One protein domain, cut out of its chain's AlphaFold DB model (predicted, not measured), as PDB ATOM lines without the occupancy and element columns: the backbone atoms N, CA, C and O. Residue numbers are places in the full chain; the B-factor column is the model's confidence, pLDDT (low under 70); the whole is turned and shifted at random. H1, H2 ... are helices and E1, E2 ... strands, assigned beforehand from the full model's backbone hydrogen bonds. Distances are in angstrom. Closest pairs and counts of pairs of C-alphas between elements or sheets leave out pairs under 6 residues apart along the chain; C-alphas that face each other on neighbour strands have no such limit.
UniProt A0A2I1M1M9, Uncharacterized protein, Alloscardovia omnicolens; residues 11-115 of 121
ATOM      1  N   LYS A  11     182.715 283.004 225.773       95.00
ATOM      2  CA  LYS A  11     181.935 284.113 226.349       95.00
ATOM      3  C   LYS A  11     181.305 285.042 225.304       95.00
ATOM      4  O   LYS A  11     180.223 285.562 225.536       95.00
ATOM      5  N   ASP A  12     181.970 285.251 224.166       95.50
ATOM      6  CA  ASP A  12     181.466 286.135 223.111       95.50
ATOM      7  C   ASP A  12     180.353 285.426 222.326       95.50
ATOM      8  O   ASP A  12     179.381 286.057 221.918       95.50
ATOM      9  N   VAL A  13     180.458 284.101 222.165       95.19
ATOM     10  CA  VAL A  13     179.406 283.268 221.566       95.19
ATOM     11  C   VAL A  13     178.183 283.220 222.484       95.19
ATOM     12  O   VAL A  13     177.084 283.504 222.030       95.19
ATOM     13  N   GLU A  14     178.370 282.944 223.775       94.50
ATOM     14  CA  GLU A  14     177.291 282.937 224.781       94.50
ATOM     15  C   GLU A  14     176.604 284.303 224.927       94.50
ATOM     16  O   GLU A  14     175.404 284.361 225.173       94.50
ATOM     17  N   TYR A  15     177.336 285.403 224.733       93.94
ATOM     18  CA  TYR A  15     176.753 286.746 224.696       93.94
ATOM     19  C   TYR A  15     175.938 287.001 223.418       93.94
ATOM     20  O   TYR A  15     174.897 287.651 223.464       93.94
ATOM     21  N   SER A  16     176.413 286.500 222.275       93.69
ATOM     22  CA  SER A  16     175.817 286.772 220.958       93.69
ATOM     23  C   SER A  16     174.608 285.890 220.641       93.69
ATOM     24  O   SER A  16     173.764 286.278 219.837       93.69
ATOM     25  N   PHE A  17     174.538 284.701 221.241       92.88
ATOM     26  CA  PHE A  17     173.511 283.698 220.981       92.88
ATOM     27  C   PHE A  17     172.838 283.292 222.299       92.88
ATOM     28  O   PHE A  17     173.421 282.523 223.066       92.88
ATOM     29  N   PRO A  18     171.605 283.766 222.570       88.94
ATOM     30  CA  PRO A  18     170.869 283.415 223.787       88.94
ATOM     31  C   PRO A  18     170.597 281.912 223.920       88.94
ATOM     32  O   PRO A  18     170.486 281.395 225.032       88.94
ATOM     33  N   SER A  19     170.500 281.219 222.784       92.31
ATOM     34  CA  SER A  19     170.235 279.788 222.695       92.31
ATOM     35  C   SER A  19     171.313 279.119 221.853       92.31
ATOM     36  O   SER A  19     171.476 279.410 220.668       92.31
ATOM     37  N   ILE A  20     172.050 278.201 222.470       95.62
ATOM     38  CA  ILE A  20     173.145 277.471 221.842       95.62
ATOM     39  C   ILE A  20     172.880 275.980 221.999       95.62
ATOM     40  O   ILE A  20     172.868 275.443 223.112       95.62
ATOM     41  N   ILE A  21     172.692 275.315 220.867       94.94
ATOM     42  CA  ILE A  21     172.550 273.871 220.783       94.94
ATOM     43  C   ILE A  21     173.937 273.251 220.903       94.94
ATOM     44  O   ILE A  21     174.813 273.531 220.083       94.94
ATOM     45  N   LYS A  22     174.135 272.389 221.903       95.31
ATOM     46  CA  LYS A  22     175.356 271.584 222.006       95.31
ATOM     47  C   LYS A  22     175.131 270.209 221.385       95.31
ATOM     48  O   LYS A  22     174.197 269.503 221.765       95.31
ATOM     49  N   VAL A  23     176.012 269.836 220.468       94.88
ATOM     50  CA  VAL A  23     176.003 268.553 219.764       94.88
ATOM     51  C   VAL A  23     177.385 267.925 219.888       94.88
ATOM     52  O   VAL A  23     178.399 268.609 219.760       94.88
ATOM     53  N   GLY A  24     177.443 266.631 220.176       91.88
ATOM     54  CA  GLY A  24     178.678 265.869 220.269       91.88
ATOM     55  C   GLY A  24     179.459 265.821 218.955       91.88
ATOM     56  O   GLY A  24     179.014 266.273 217.894       91.88
ATOM     57  N   TYR A  25     180.666 265.273 219.035       89.44
ATOM     58  CA  TYR A  25     181.513 265.077 217.865       89.44
ATOM     59  C   TYR A  25     180.846 264.106 216.881       89.44
ATOM     60  O   TYR A  25     180.398 263.035 217.281       89.44
ATOM     61  N   CYS A  26     180.798 264.487 215.602       87.44
ATOM     62  CA  CYS A  26     180.234 263.699 214.499       87.44
ATOM     63  C   CYS A  26     178.741 263.326 214.593       87.44
ATOM     64  O   CYS A  26     178.262 262.640 213.698       87.44
ATOM     65  N   GLU A  27     177.975 263.801 215.581       92.12
ATOM     66  CA  GLU A  27     176.543 263.452 215.694       92.12
ATOM     67  C   GLU A  27     175.667 264.042 214.568       92.12
ATOM     68  O   GLU A  27     174.557 263.569 214.360       92.12
ATOM     69  N   LEU A  28     176.147 265.064 213.846       94.62
ATOM     70  CA  LEU A  28     175.444 265.711 212.724       94.62
ATOM     71  C   LEU A  28     176.342 265.914 211.486       94.62
ATOM     72  O   LEU A  28     176.167 266.863 210.723       94.62
ATOM     73  N   GLN A  29     177.360 265.079 211.292       93.19
ATOM     74  CA  GLN A  29     178.364 265.245 210.235       93.19
ATOM     75  C   GLN A  29     177.771 265.309 208.813       93.19
ATOM     76  O   GLN A  29     178.116 266.202 208.034       93.19
ATOM     77  N   TYR A  30     176.898 264.371 208.448       94.31
ATOM     78  CA  TYR A  30     176.225 264.321 207.153       94.31
ATOM     79  C   TYR A  30     175.219 265.452 207.008       94.31
ATOM     80  O   TYR A  30     175.128 266.035 205.926       94.31
ATOM     81  N   THR A  31     174.503 265.776 208.084       95.56
ATOM     82  CA  THR A  31     173.555 266.894 208.127       95.56
ATOM     83  C   THR A  31     174.258 268.219 207.827       95.56
ATOM     84  O   THR A  31     173.863 268.929 206.903       95.56
ATOM     85  N   LEU A  32     175.355 268.520 208.529       92.62
ATOM     86  CA  LEU A  32     176.137 269.744 208.327       92.62
ATOM     87  C   LEU A  32     176.735 269.811 206.920       92.62
ATOM     88  O   LEU A  32     176.654 270.846 206.257       92.62
ATOM     89  N   LYS A  33     177.278 268.692 206.427       91.00
ATOM     90  CA  LYS A  33     177.870 268.615 205.085       91.00
ATOM     91  C   LYS A  33     176.830 268.780 203.970       91.00
ATOM     92  O   LYS A  33     177.164 269.285 202.904       91.00
ATOM     93  N   ALA A  34     175.589 268.350 204.192       93.19
ATOM     94  CA  ALA A  34     174.503 268.498 203.225       93.19
ATOM     95  C   ALA A  34     173.960 269.932 203.139       93.19
ATOM     96  O   ALA A  34     173.368 270.290 202.124       93.19
ATOM     97  N   LEU A  35     174.121 270.725 204.200       90.06
ATOM     98  CA  LEU A  35     173.531 272.058 204.311       90.06
ATOM     99  C   LEU A  35     174.468 273.204 203.946       90.06
ATOM    100  O   LEU A  35     173.978 274.322 203.829       90.06
ATOM    101  N   ASP A  36     175.768 272.942 203.786       84.00
ATOM    102  CA  ASP A  36     176.791 273.988 203.644       84.00
ATOM    103  C   ASP A  36     176.602 275.101 204.695       84.00
ATOM    104  O   ASP A  36     176.530 276.290 204.388       84.00
ATOM    105  N   MET A  37     176.393 274.686 205.953       84.19
ATOM    106  CA  MET A  37     176.026 275.607 207.027       84.19
ATOM    107  C   MET A  37     177.075 276.699 207.229       84.19
ATOM    108  O   MET A  37     178.281 276.446 207.207       84.19
ATOM    109  N   GLU A  38     176.599 277.906 207.536       86.94
ATOM    110  CA  GLU A  38     177.453 279.051 207.827       86.94
ATOM    111  C   GLU A  38     178.230 278.830 209.136       86.94
ATOM    112  O   GLU A  38     177.738 279.061 210.249       86.94
ATOM    113  N   ARG A  39     179.477 278.372 208.998       91.50
ATOM    114  CA  ARG A  39     180.444 278.311 210.096       91.50
ATOM    115  C   ARG A  39     180.913 279.728 210.415       91.50
ATOM    116  O   ARG A  39     181.563 280.374 209.600       91.50
ATOM    117  N   VAL A  40     180.618 280.183 211.629       92.06
ATOM    118  CA  VAL A  40     181.026 281.502 212.143       92.06
ATOM    119  C   VAL A  40     182.484 281.483 212.600       92.06
ATOM    120  O   VAL A  40     183.180 282.493 212.535       92.06
ATOM    121  N   GLY A  41     182.943 280.334 213.094       94.50
ATOM    122  CA  GLY A  41     184.298 280.151 213.593       94.50
ATOM    123  C   GLY A  41     184.426 278.884 214.428       94.50
ATOM    124  O   GLY A  41     183.602 277.971 214.337       94.50
ATOM    125  N   TYR A  42     185.453 278.840 215.270       96.12
ATOM    126  CA  TYR A  42     185.709 277.733 216.189       96.12
ATOM    127  C   TYR A  42     186.178 278.232 217.548       96.12
ATOM    128  O   TYR A  42     186.673 279.346 217.682       96.12
ATOM    129  N   THR A  43     186.068 277.394 218.572       95.94
ATOM    130  CA  THR A  43     186.721 277.632 219.860       95.94
ATOM    131  C   THR A  43     187.858 276.641 220.064       95.94
ATOM    132  O   THR A  43     187.831 275.517 219.558       95.94
ATOM    133  N   SER A  44     188.872 277.044 220.820       95.00
ATOM    134  CA  SER A  44     190.006 276.196 221.186       95.00
ATOM    135  C   SER A  44     190.367 276.381 222.659       95.00
ATOM    136  O   SER A  44     189.968 277.353 223.306       95.00
ATOM    137  N   GLY A  45     191.067 275.398 223.215       89.94
ATOM    138  CA  GLY A  45     191.594 275.411 224.573       89.94
ATOM    139  C   GLY A  45     193.037 274.919 224.610       89.94
ATOM    140  O   GLY A  45     193.724 274.896 223.594       89.94
ATOM    141  N   ILE A  46     193.481 274.478 225.789       91.19
ATOM    142  CA  ILE A  46     194.859 273.998 226.016       91.19
ATOM    143  C   ILE A  46     195.237 272.861 225.050       91.19
ATOM    144  O   ILE A  46     196.363 272.809 224.573       91.19
ATOM    145  N   ASN A  47     194.279 271.992 224.713       89.12
ATOM    146  CA  ASN A  47     194.493 270.828 223.846       89.12
ATOM    147  C   ASN A  47     194.155 271.103 222.367       89.12
ATOM    148  O   ASN A  47     193.896 270.167 221.616       89.12
ATOM    149  N   GLY A  48     194.107 272.370 221.946       91.19
ATOM    150  CA  GLY A  48     193.745 272.745 220.580       91.19
ATOM    151  C   GLY A  48     192.235 272.873 220.370       91.19
ATOM    152  O   GLY A  48     191.528 273.398 221.233       91.19
ATOM    153  N   TRP A  49     191.747 272.473 219.193       94.19
ATOM    154  CA  TRP A  49     190.357 272.678 218.767       94.19
ATOM    155  C   TRP A  49     189.352 272.004 219.714       94.19
ATOM    156  O   TRP A  49     189.455 270.816 220.014       94.19
ATOM    157  N   ASN A  50     188.365 272.776 220.174       94.94
ATOM    158  CA  ASN A  50     187.289 272.288 221.035       94.94
ATOM    159  C   ASN A  50     186.041 271.962 220.217       94.94
ATOM    160  O   ASN A  50     185.523 270.849 220.307       94.94
ATOM    161  N   CYS A  51     185.533 272.945 219.474       96.00
ATOM    162  CA  CYS A  51     184.322 272.814 218.674       96.00
ATOM    163  C   CYS A  51     184.216 273.922 217.628       96.00
ATOM    164  O   CYS A  51     184.719 275.030 217.826       96.00
ATOM    165  N   ASP A  52     183.485 273.635 216.562       95.69
ATOM    166  CA  ASP A  52     183.015 274.625 215.603       95.69
ATOM    167  C   ASP A  52     181.731 275.287 216.093       95.69
ATOM    168  O   ASP A  52     180.997 274.723 216.909       95.69
ATOM    169  N   VAL A  53     181.481 276.499 215.600       95.75
ATOM    170  CA  VAL A  53     180.291 277.298 215.891       95.75
ATOM    171  C   VAL A  53     179.613 277.645 214.573       95.75
ATOM    172  O   VAL A  53     180.198 278.315 213.720       95.75
ATOM    173  N   PHE A  54     178.370 277.210 214.425       94.75
ATOM    174  CA  PHE A  54     177.522 277.475 213.271       94.75
ATOM    175  C   PHE A  54     176.396 278.420 213.668       94.75
ATOM    176  O   PHE A  54     175.805 278.275 214.743       94.75
ATOM    177  N   ARG A  55     176.096 279.387 212.800       92.81
ATOM    178  CA  ARG A  55     174.935 280.261 212.968       92.81
ATOM    179  C   ARG A  55     173.700 279.530 212.463       92.81
ATOM    180  O   ARG A  55     173.707 278.992 211.361       92.81
ATOM    181  N   LEU A  56     172.647 279.543 213.269       90.75
ATOM    182  CA  LEU A  56     171.307 279.142 212.864       90.75
ATOM    183  C   LEU A  56     170.403 280.379 212.788       90.75
ATOM    184  O   LEU A  56     170.802 281.499 213.124       90.75
ATOM    185  N   GLU A  57     169.170 280.174 212.341       83.12
ATOM    186  CA  GLU A  57     168.148 281.217 212.319       83.12
ATOM    187  C   GLU A  57     167.739 281.662 213.737       83.12
ATOM    188  O   GLU A  57     168.056 281.018 214.739       83.12
ATOM    189  N   SER A  58     167.039 282.798 213.827       76.31
ATOM    190  CA  SER A  58     166.399 283.290 215.063       76.31
ATOM    191  C   SER A  58     167.337 283.538 216.256       76.31
ATOM    192  O   SER A  58     166.908 283.522 217.407       76.31
ATOM    193  N   GLY A  59     168.624 283.793 216.001       83.50
ATOM    194  CA  GLY A  59     169.609 284.032 217.062       83.50
ATOM    195  C   GLY A  59     170.069 282.758 217.776       83.50
ATOM    196  O   GLY A  59     170.631 282.845 218.869       83.50
ATOM    197  N   LEU A  60     169.850 281.584 217.171       91.88
ATOM    198  CA  LEU A  60     170.399 280.322 217.648       91.88
ATOM    199  C   LEU A  60     171.804 280.088 217.080       91.88
ATOM    200  O   LEU A  60     172.130 280.480 215.958       91.88
ATOM    201  N   ALA A  61     172.628 279.386 217.849       95.38
ATOM    202  CA  ALA A  61     173.862 278.792 217.352       95.38
ATOM    203  C   ALA A  61     173.882 277.287 217.607       95.38
ATOM    204  O   ALA A  61     173.227 276.782 218.518       95.38
ATOM    205  N   LEU A  62     174.684 276.582 216.819       96.00
ATOM    206  CA  LEU A  62     175.007 275.178 217.018       96.00
ATOM    207  C   LEU A  62     176.507 275.042 217.243       96.00
ATOM    208  O   LEU A  62     177.303 275.568 216.466       96.00
ATOM    209  N   THR A  63     176.892 274.322 218.292       96.62
ATOM    210  CA  THR A  63     178.284 273.934 218.509       96.62
ATOM    211  C   THR A  63     178.449 272.433 218.361       96.62
ATOM    212  O   THR A  63     177.656 271.655 218.893       96.62
ATOM    213  N   THR A  64     179.492 272.018 217.643       95.62
ATOM    214  CA  THR A  64     179.852 270.600 217.502       95.62
ATOM    215  C   THR A  64     181.357 270.399 217.560       95.62
ATOM    216  O   THR A  64     182.127 271.186 217.012       95.62
ATOM    217  N   GLY A  65     181.791 269.365 218.278       92.81
ATOM    218  CA  GLY A  65     183.197 269.010 218.402       92.81
ATOM    219  C   GLY A  65     183.494 268.120 219.597       92.81
ATOM    220  O   GLY A  65     182.599 267.479 220.140       92.81
ATOM    221  N   TYR A  66     184.756 268.089 220.024       92.69
ATOM    222  CA  TYR A  66     185.184 267.326 221.200       92.69
ATOM    223  C   TYR A  66     184.713 267.941 222.520       92.69
ATOM    224  O   TYR A  66     184.501 267.227 223.498       92.69
ATOM    225  N   ARG A  67     184.589 269.272 222.576       94.00
ATOM    226  CA  ARG A  67     184.175 270.021 223.773       94.00
ATOM    227  C   ARG A  67     183.147 271.108 223.423       94.00
ATOM    228  O   ARG A  67     183.429 272.291 223.625       94.00
ATOM    229  N   PRO A  68     181.977 270.727 222.876       95.25
ATOM    230  CA  PRO A  68     180.911 271.660 222.541       95.25
ATOM    231  C   PRO A  68     180.320 272.269 223.817       95.25
ATOM    232  O   PRO A  68     180.380 271.684 224.904       95.25
ATOM    233  N   PHE A  69     179.718 273.445 223.691       95.75
ATOM    234  CA  PHE A  69     179.063 274.147 224.792       95.75
ATOM    235  C   PHE A  69     177.716 274.702 224.345       95.75
ATOM    236  O   PHE A  69     177.499 274.988 223.172       95.75
ATOM    237  N   GLY A  70     176.801 274.849 225.295       94.50
ATOM    238  CA  GLY A  70     175.479 275.385 225.024       94.50
ATOM    239  C   GLY A  70     174.492 275.081 226.138       94.50
ATOM    240  O   GLY A  70     174.732 274.207 226.978       94.50
ATOM    241  N   ASN A  71     173.399 275.833 226.139       93.12
ATOM    242  CA  ASN A  71     172.308 275.765 227.109       93.12
ATOM    243  C   ASN A  71     171.088 274.976 226.597       93.12
ATOM    244  O   ASN A  71     170.129 274.791 227.347       93.12
ATOM    245  N   VAL A  72     171.136 274.488 225.353       92.06
ATOM    246  CA  VAL A  72     170.117 273.636 224.734       92.06
ATOM    247  C   VAL A  72     170.727 272.276 224.394       92.06
ATOM    248  O   VAL A  72     171.810 272.193 223.810       92.06
ATOM    249  N   ARG A  73     170.036 271.189 224.758       90.50
ATOM    250  CA  ARG A  73     170.507 269.812 224.547       90.50
ATOM    251  C   ARG A  73     169.469 268.972 223.814       90.50
ATOM    252  O   ARG A  73     168.635 268.375 224.471       90.50
ATOM    253  N   VAL A  74     169.576 268.833 222.500       90.94
ATOM    254  CA  VAL A  74     168.695 267.930 221.740       90.94
ATOM    255  C   VAL A  74     168.852 266.488 222.234       90.94
ATOM    256  O   VAL A  74     169.949 266.066 222.609       90.94
ATOM    257  N   ASP A  75     167.742 265.756 222.271       91.31
ATOM    258  CA  ASP A  75     167.753 264.327 222.561       91.31
ATOM    259  C   ASP A  75     168.646 263.566 221.562       91.31
ATOM    260  O   ASP A  75     168.603 263.814 220.354       91.31
ATOM    261  N   SER A  76     169.479 262.655 222.067       90.12
ATOM    262  CA  SER A  76     170.475 261.964 221.242       90.12
ATOM    263  C   SER A  76     169.840 260.988 220.247       90.12
ATOM    264  O   SER A  76     170.362 260.841 219.142       90.12
ATOM    265  N   ASP A  77     168.704 260.361 220.578       93.19
ATOM    266  CA  ASP A  77     167.999 259.486 219.635       93.19
ATOM    267  C   ASP A  77     167.401 260.307 218.488       93.19
ATOM    268  O   ASP A  77     167.434 259.877 217.333       93.19
ATOM    269  N   ARG A  78     166.933 261.526 218.779       93.94
ATOM    270  CA  ARG A  78     166.467 262.466 217.752       93.94
ATOM    271  C   ARG A  78     167.585 262.905 216.805       93.94
ATOM    272  O   ARG A  78     167.365 262.937 215.594       93.94
ATOM    273  N   LEU A  79     168.766 263.236 217.333       95.31
ATOM    274  CA  LEU A  79     169.932 263.578 216.509       95.31
ATOM    275  C   LEU A  79     170.341 262.400 215.618       95.31
ATOM    276  O   LEU A  79     170.526 262.580 214.416       95.31
ATOM    277  N   ARG A  80     170.390 261.187 216.184       95.81
ATOM    278  CA  ARG A  80     170.710 259.967 215.434       95.81
ATOM    279  C   ARG A  80     169.706 259.704 214.314       95.81
ATOM    280  O   ARG A  80     170.121 259.457 213.189       95.81
ATOM    281  N   ALA A  81     168.405 259.802 214.590       96.75
ATOM    282  CA  ALA A  81     167.368 259.585 213.583       96.75
ATOM    283  C   ALA A  81     167.461 260.587 212.420       96.75
ATOM    284  O   ALA A  81     167.278 260.212 211.260       96.75
ATOM    285  N   LEU A  82     167.773 261.856 212.713       96.94
ATOM    286  CA  LEU A  82     168.033 262.857 211.680       96.94
ATOM    287  C   LEU A  82     169.252 262.470 210.837       96.94
ATOM    288  O   LEU A  82     169.175 262.439 209.609       96.94
ATOM    289  N   GLU A  83     170.362 262.152 211.494       96.75
ATOM    290  CA  GLU A  83     171.614 261.827 210.820       96.75
ATOM    291  C   GLU A  83     171.481 260.577 209.932       96.75
ATOM    292  O   GLU A  83     171.897 260.599 208.772       96.75
ATOM    293  N   GLU A  84     170.809 259.527 210.417       97.44
ATOM    294  CA  GLU A  84     170.480 258.318 209.651       97.44
ATOM    295  C   GLU A  84     169.605 258.636 208.431       97.44
ATOM    296  O   GLU A  84     169.880 258.163 207.324       97.44
ATOM    297  N   ALA A  85     168.581 259.482 208.594       97.25
ATOM    298  CA  ALA A  85     167.707 259.888 207.497       97.25
ATOM    299  C   ALA A  85     168.463 260.664 206.405       97.25
ATOM    300  O   ALA A  85     168.211 260.466 205.214       97.25
ATOM    301  N   VAL A  86     169.411 261.526 206.787       97.06
ATOM    302  CA  VAL A  86     170.274 262.247 205.839       97.06
ATOM    303  C   VAL A  86     171.265 261.291 205.174       97.06
ATOM    304  O   VAL A  86     171.481 261.371 203.961       97.06
ATOM    305  N   GLN A  87     171.862 260.377 205.937       96.12
ATOM    306  CA  GLN A  87     172.831 259.408 205.431       96.12
ATOM    307  C   GLN A  87     172.204 258.438 204.420       96.12
ATOM    308  O   GLN A  87     172.856 258.106 203.428       96.12
ATOM    309  N   ALA A  88     170.944 258.043 204.628       96.94
ATOM    310  CA  ALA A  88     170.200 257.136 203.756       96.94
ATOM    311  C   ALA A  88     169.929 257.699 202.348       96.94
ATOM    312  O   ALA A  88     169.662 256.935 201.420       96.94
ATOM    313  N   VAL A  89     169.987 259.022 202.156       96.56
ATOM    314  CA  VAL A  89     169.833 259.640 200.830       96.56
ATOM    315  C   VAL A  89     171.167 259.577 200.088       96.56
ATOM    316  O   VAL A  89     172.101 260.212 200.559       96.56
ATOM    317  N   PRO A  90     171.316 258.912 198.928       94.12
ATOM    318  CA  PRO A  90     172.612 258.818 198.244       94.12
ATOM    319  C   PRO A  90     173.239 260.188 197.921       94.12
ATOM    320  O   PRO A  90     172.528 261.190 197.785       94.12
ATOM    321  N   TRP A  91     174.574 260.255 197.858       87.56
ATOM    322  CA  TRP A  91     175.314 261.526 197.755       87.56
ATOM    323  C   TRP A  91     175.053 262.258 196.429       87.56
ATOM    324  O   TRP A  91     175.126 263.484 196.372       87.56
ATOM    325  N   GLU A  92     174.682 261.515 195.386       91.88
ATOM    326  CA  GLU A  92     174.324 262.029 194.063       91.88
ATOM    327  C   GLU A  92     173.033 262.863 194.093       91.88
ATOM    328  O   GLU A  92     172.822 263.717 193.236       91.88
ATOM    329  N   TYR A  93     172.178 262.663 195.102       93.38
ATOM    330  CA  TYR A  93     170.936 263.414 195.291       93.38
ATOM    331  C   TYR A  93     171.123 264.550 196.305       93.38
ATOM    332  O   TYR A  93     170.391 264.634 197.298       93.38
ATOM    333  N   CYS A  94     172.100 265.428 196.057       89.75
ATOM    334  CA  CYS A  94     172.475 266.528 196.951       89.75
ATOM    335  C   CYS A  94     171.274 267.399 197.365       89.75
ATOM    336  O   CYS A  94     171.074 267.626 198.556       89.75
ATOM    337  N   ASP A  95     170.405 267.772 196.423       93.69
ATOM    338  CA  ASP A  95     169.198 268.563 196.698       93.69
ATOM    339  C   ASP A  95     168.237 267.856 197.657       93.69
ATOM    340  O   ASP A  95     167.670 268.466 198.566       93.69
ATOM    341  N   LYS A  96     168.032 266.547 197.467       94.50
ATOM    342  CA  LYS A  96     167.145 265.758 198.329       94.50
ATOM    343  C   LYS A  96     167.748 265.620 199.722       94.50
ATOM    344  O   LYS A  96     167.028 265.773 200.706       94.50
ATOM    345  N   ARG A  97     169.056 265.374 199.803       95.44
ATOM    346  CA  ARG A  97     169.796 265.256 201.063       95.44
ATOM    347  C   ARG A  97     169.747 266.571 201.848       95.44
ATOM    348  O   ARG A  97     169.384 266.557 203.021       95.44
ATOM    349  N   ALA A  98     169.994 267.700 201.182       94.44
ATOM    350  CA  ALA A  98     169.886 269.036 201.761       94.44
ATOM    351  C   ALA A  98     168.462 269.340 202.256       94.44
ATOM    352  O   ALA A  98     168.296 269.889 203.341       94.44
ATOM    353  N   ARG A  99     167.416 268.936 201.517       95.50
ATOM    354  CA  ARG A  99     166.016 269.102 201.957       95.50
ATOM    355  C   ARG A  99     165.693 268.308 203.223       95.50
ATOM    356  O   ARG A  99     164.989 268.831 204.080       95.50
ATOM    357  N   VAL A 100     166.172 267.067 203.340       96.88
ATOM    358  CA  VAL A 100     165.971 266.246 204.550       96.88
ATOM    359  C   VAL A 100     166.701 266.868 205.739       96.88
ATOM    360  O   VAL A 100     166.087 267.080 206.782       96.88
ATOM    361  N   ALA A 101     167.971 267.233 205.551       95.75
ATOM    362  CA  ALA A 101     168.778 267.882 206.579       95.75
ATOM    363  C   ALA A 101     168.139 269.195 207.059       95.75
ATOM    364  O   ALA A 101     168.021 269.423 208.261       95.75
ATOM    365  N   ARG A 102     167.658 270.026 206.123       94.88
ATOM    366  CA  ARG A 102     167.052 271.327 206.427       94.88
ATOM    367  C   ARG A 102     165.790 271.162 207.260       94.88
ATOM    368  O   ARG A 102     165.715 271.737 208.336       94.88
ATOM    369  N   LYS A 103     164.870 270.298 206.822       95.81
ATOM    370  CA  LYS A 103     163.630 270.009 207.560       95.81
ATOM    371  C   LYS A 103     163.893 269.491 208.973       95.81
ATOM    372  O   LYS A 103     163.167 269.832 209.900       95.81
ATOM    373  N   GLY A 104     164.919 268.658 209.141       95.00
ATOM    374  CA  GLY A 104     165.297 268.149 210.455       95.00
ATOM    375  C   GLY A 104     165.794 269.240 211.398       95.00
ATOM    376  O   GLY A 104     165.357 269.304 212.545       95.00
ATOM    377  N   ILE A 105     166.670 270.121 210.905       94.19
ATOM    378  CA  ILE A 105     167.155 271.274 211.671       94.19
ATOM    379  C   ILE A 105     166.016 272.255 211.973       94.19
ATOM    380  O   ILE A 105     165.891 272.678 213.117       94.19
ATOM    381  N   GLU A 106     165.163 272.573 210.997       93.56
ATOM    382  CA  GLU A 106     163.987 273.440 211.177       93.56
ATOM    383  C   GLU A 106     163.068 272.899 212.278       93.56
ATOM    384  O   GLU A 106     162.750 273.623 213.216       93.56
ATOM    385  N   SER A 107     162.752 271.601 212.259       93.00
ATOM    386  CA  SER A 107     161.959 270.960 213.317       93.00
ATOM    387  C   SER A 107     162.625 271.057 214.699       93.00
ATOM    388  O   SER A 107     161.945 271.235 215.711       93.00
ATOM    389  N   ILE A 108     163.957 270.947 214.777       92.19
ATOM    390  CA  ILE A 108     164.687 271.144 216.039       92.19
ATOM    391  C   ILE A 108     164.557 272.598 216.510       92.19
ATOM    392  O   ILE A 108     164.308 272.827 217.693       92.19
ATOM    393  N   ILE A 109     164.699 273.569 215.604       91.62
ATOM    394  CA  ILE A 109     164.563 274.999 215.907       91.62
ATOM    395  C   ILE A 109     163.140 275.315 216.384       91.62
ATOM    396  O   ILE A 109     162.982 276.002 217.394       91.62
ATOM    397  N   GLU A 110     162.111 274.793 215.720       90.19
ATOM    398  CA  GLU A 110     160.702 274.973 216.097       90.19
ATOM    399  C   GLU A 110     160.421 274.470 217.520       90.19
ATOM    400  O   GLU A 110     159.812 275.181 218.322       90.19
ATOM    401  N   ASP A 111     160.933 273.295 217.886       88.00
ATOM    402  CA  ASP A 111     160.757 272.742 219.235       88.00
ATOM    403  C   ASP A 111     161.470 273.572 220.310       88.00
ATOM    404  O   ASP A 111     160.981 273.722 221.433       88.00
ATOM    405  N   ILE A 112     162.627 274.146 219.980       85.88
ATOM    406  CA  ILE A 112     163.344 275.042 220.892       85.88
ATOM    407  C   ILE A 112     162.573 276.353 221.063       85.88
ATOM    408  O   ILE A 112     162.410 276.834 222.185       85.88
ATOM    409  N   THR A 113     162.069 276.912 219.964       84.81
ATOM    410  CA  THR A 113     161.400 278.221 219.945       84.81
ATOM    411  C   THR A 113     160.003 278.164 220.571       84.81
ATOM    412  O   THR A 113     159.582 279.112 221.227       84.81
ATOM    413  N   SER A 114     159.303 277.035 220.439       84.00
ATOM    414  CA  SER A 114     158.000 276.785 221.076       84.00
ATOM    415  C   SER A 114     158.090 276.487 222.581       84.00
ATOM    416  O   SER A 114     157.061 276.348 223.243       84.00
ATOM    417  N   GLY A 115     159.301 276.416 223.148       69.44
ATOM    418  CA  GLY A 115     159.514 276.167 224.575       69.44
ATOM    419  C   GLY A 115     159.378 274.698 224.984       69.44
ATOM    420  O   GLY A 115     159.320 274.406 226.180       69.44
TER     421      GLY A 115
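What this domain is: This is residues 11 to 115 of the 121 residues of an uncharacterized protein of Alloscardovia omnicolens (UniProt A0A2I1M1M9). A strongly twisted sheet of four strands sits beside a group of three helices, in which H3 and H4 form a helical hairpin and H2 lies across both. The far end of H4, residues 108 to 113, reaches over to graze the sheet by E1 and E4, and the short helix H1 grazes it with residues 13 to 16. The printed part has 105 residues, with four named helices and four named strands in the order H1 E1 H2 E2 E3 E4 H3 H4; the class is mixed, helices and strands. The mixed sheet runs E1 E4 E3 E2. The whole is compact, with a radius of gyration of the C-alphas of 13.5 A and spans of 38 by 34 by 23 A.

How they stand to each other: In the sheet, inner strand E4, residues 60 to 65, is parallel to edge strand E1, residues 19 to 23, at 24 degrees, with N 21 and O 61 2.8 A apart. E4 and E3, residues 48 to 55, form an antiparallel hairpin at 152 degrees, with N 54 and O 62 2.8 A apart. E3 and edge strand E2, residues 39 to 45, form another at 154 degrees, with N 43 and O 51 2.8 A apart. E2 E3 E4 is a meander, each strand the antiparallel neighbour of the one before. E1, H2 (residues 29 to 35) and E2 form a split strand-helix-strand unit, two strands running the same way with E4 and E3 between them in the sheet; its crossover is right-handed. H2 is not on the sheet, but only just, with 4 pairs of C-alphas within 10 A. H2 touches H4, residues 94 to 113, about perpendicular at 80 degrees; their closest C-alphas, Ala 34 and Ala 98, are 4.9 A apart. H3, residues 76 to 87, touches H4 at a shallow tilt of 20 degrees, opposite ways, a helical hairpin with closest C-alphas Val 86 and Arg 97 at 5.7 A. H2 touches H3 at a steep tilt of 60 degrees, the same way, closest at the C-alphas of Thr 31 and Glu 83, 6.1 A. H1, residues 11 to 16, is apart from these three helices. In H1, H2, H3 and H4 every O i to N i+4 pair is within hydrogen-bond range.

Where its parts are: H1 begins at C-alpha 11, (181.935, 284.113, 226.349). E3 is 21.6 A long from first to last C-alpha, E2 18.5 A, E4 17.1 A and E1 13.0 A. H3 is 16.2 A long. H4, 28.1 A, runs from C-alpha 94 at (172.475, 266.528, 196.951) to C-alpha 113 at (161.400, 278.221, 219.945).

The domain as a whole: The two C-alphas farthest apart, those of Ile 46 and Tyr 93, are 40.4 A apart. The printed part has no cut, and no link is long. Mean pLDDT of the printed part is 92.6; residue 115 alone is under 70.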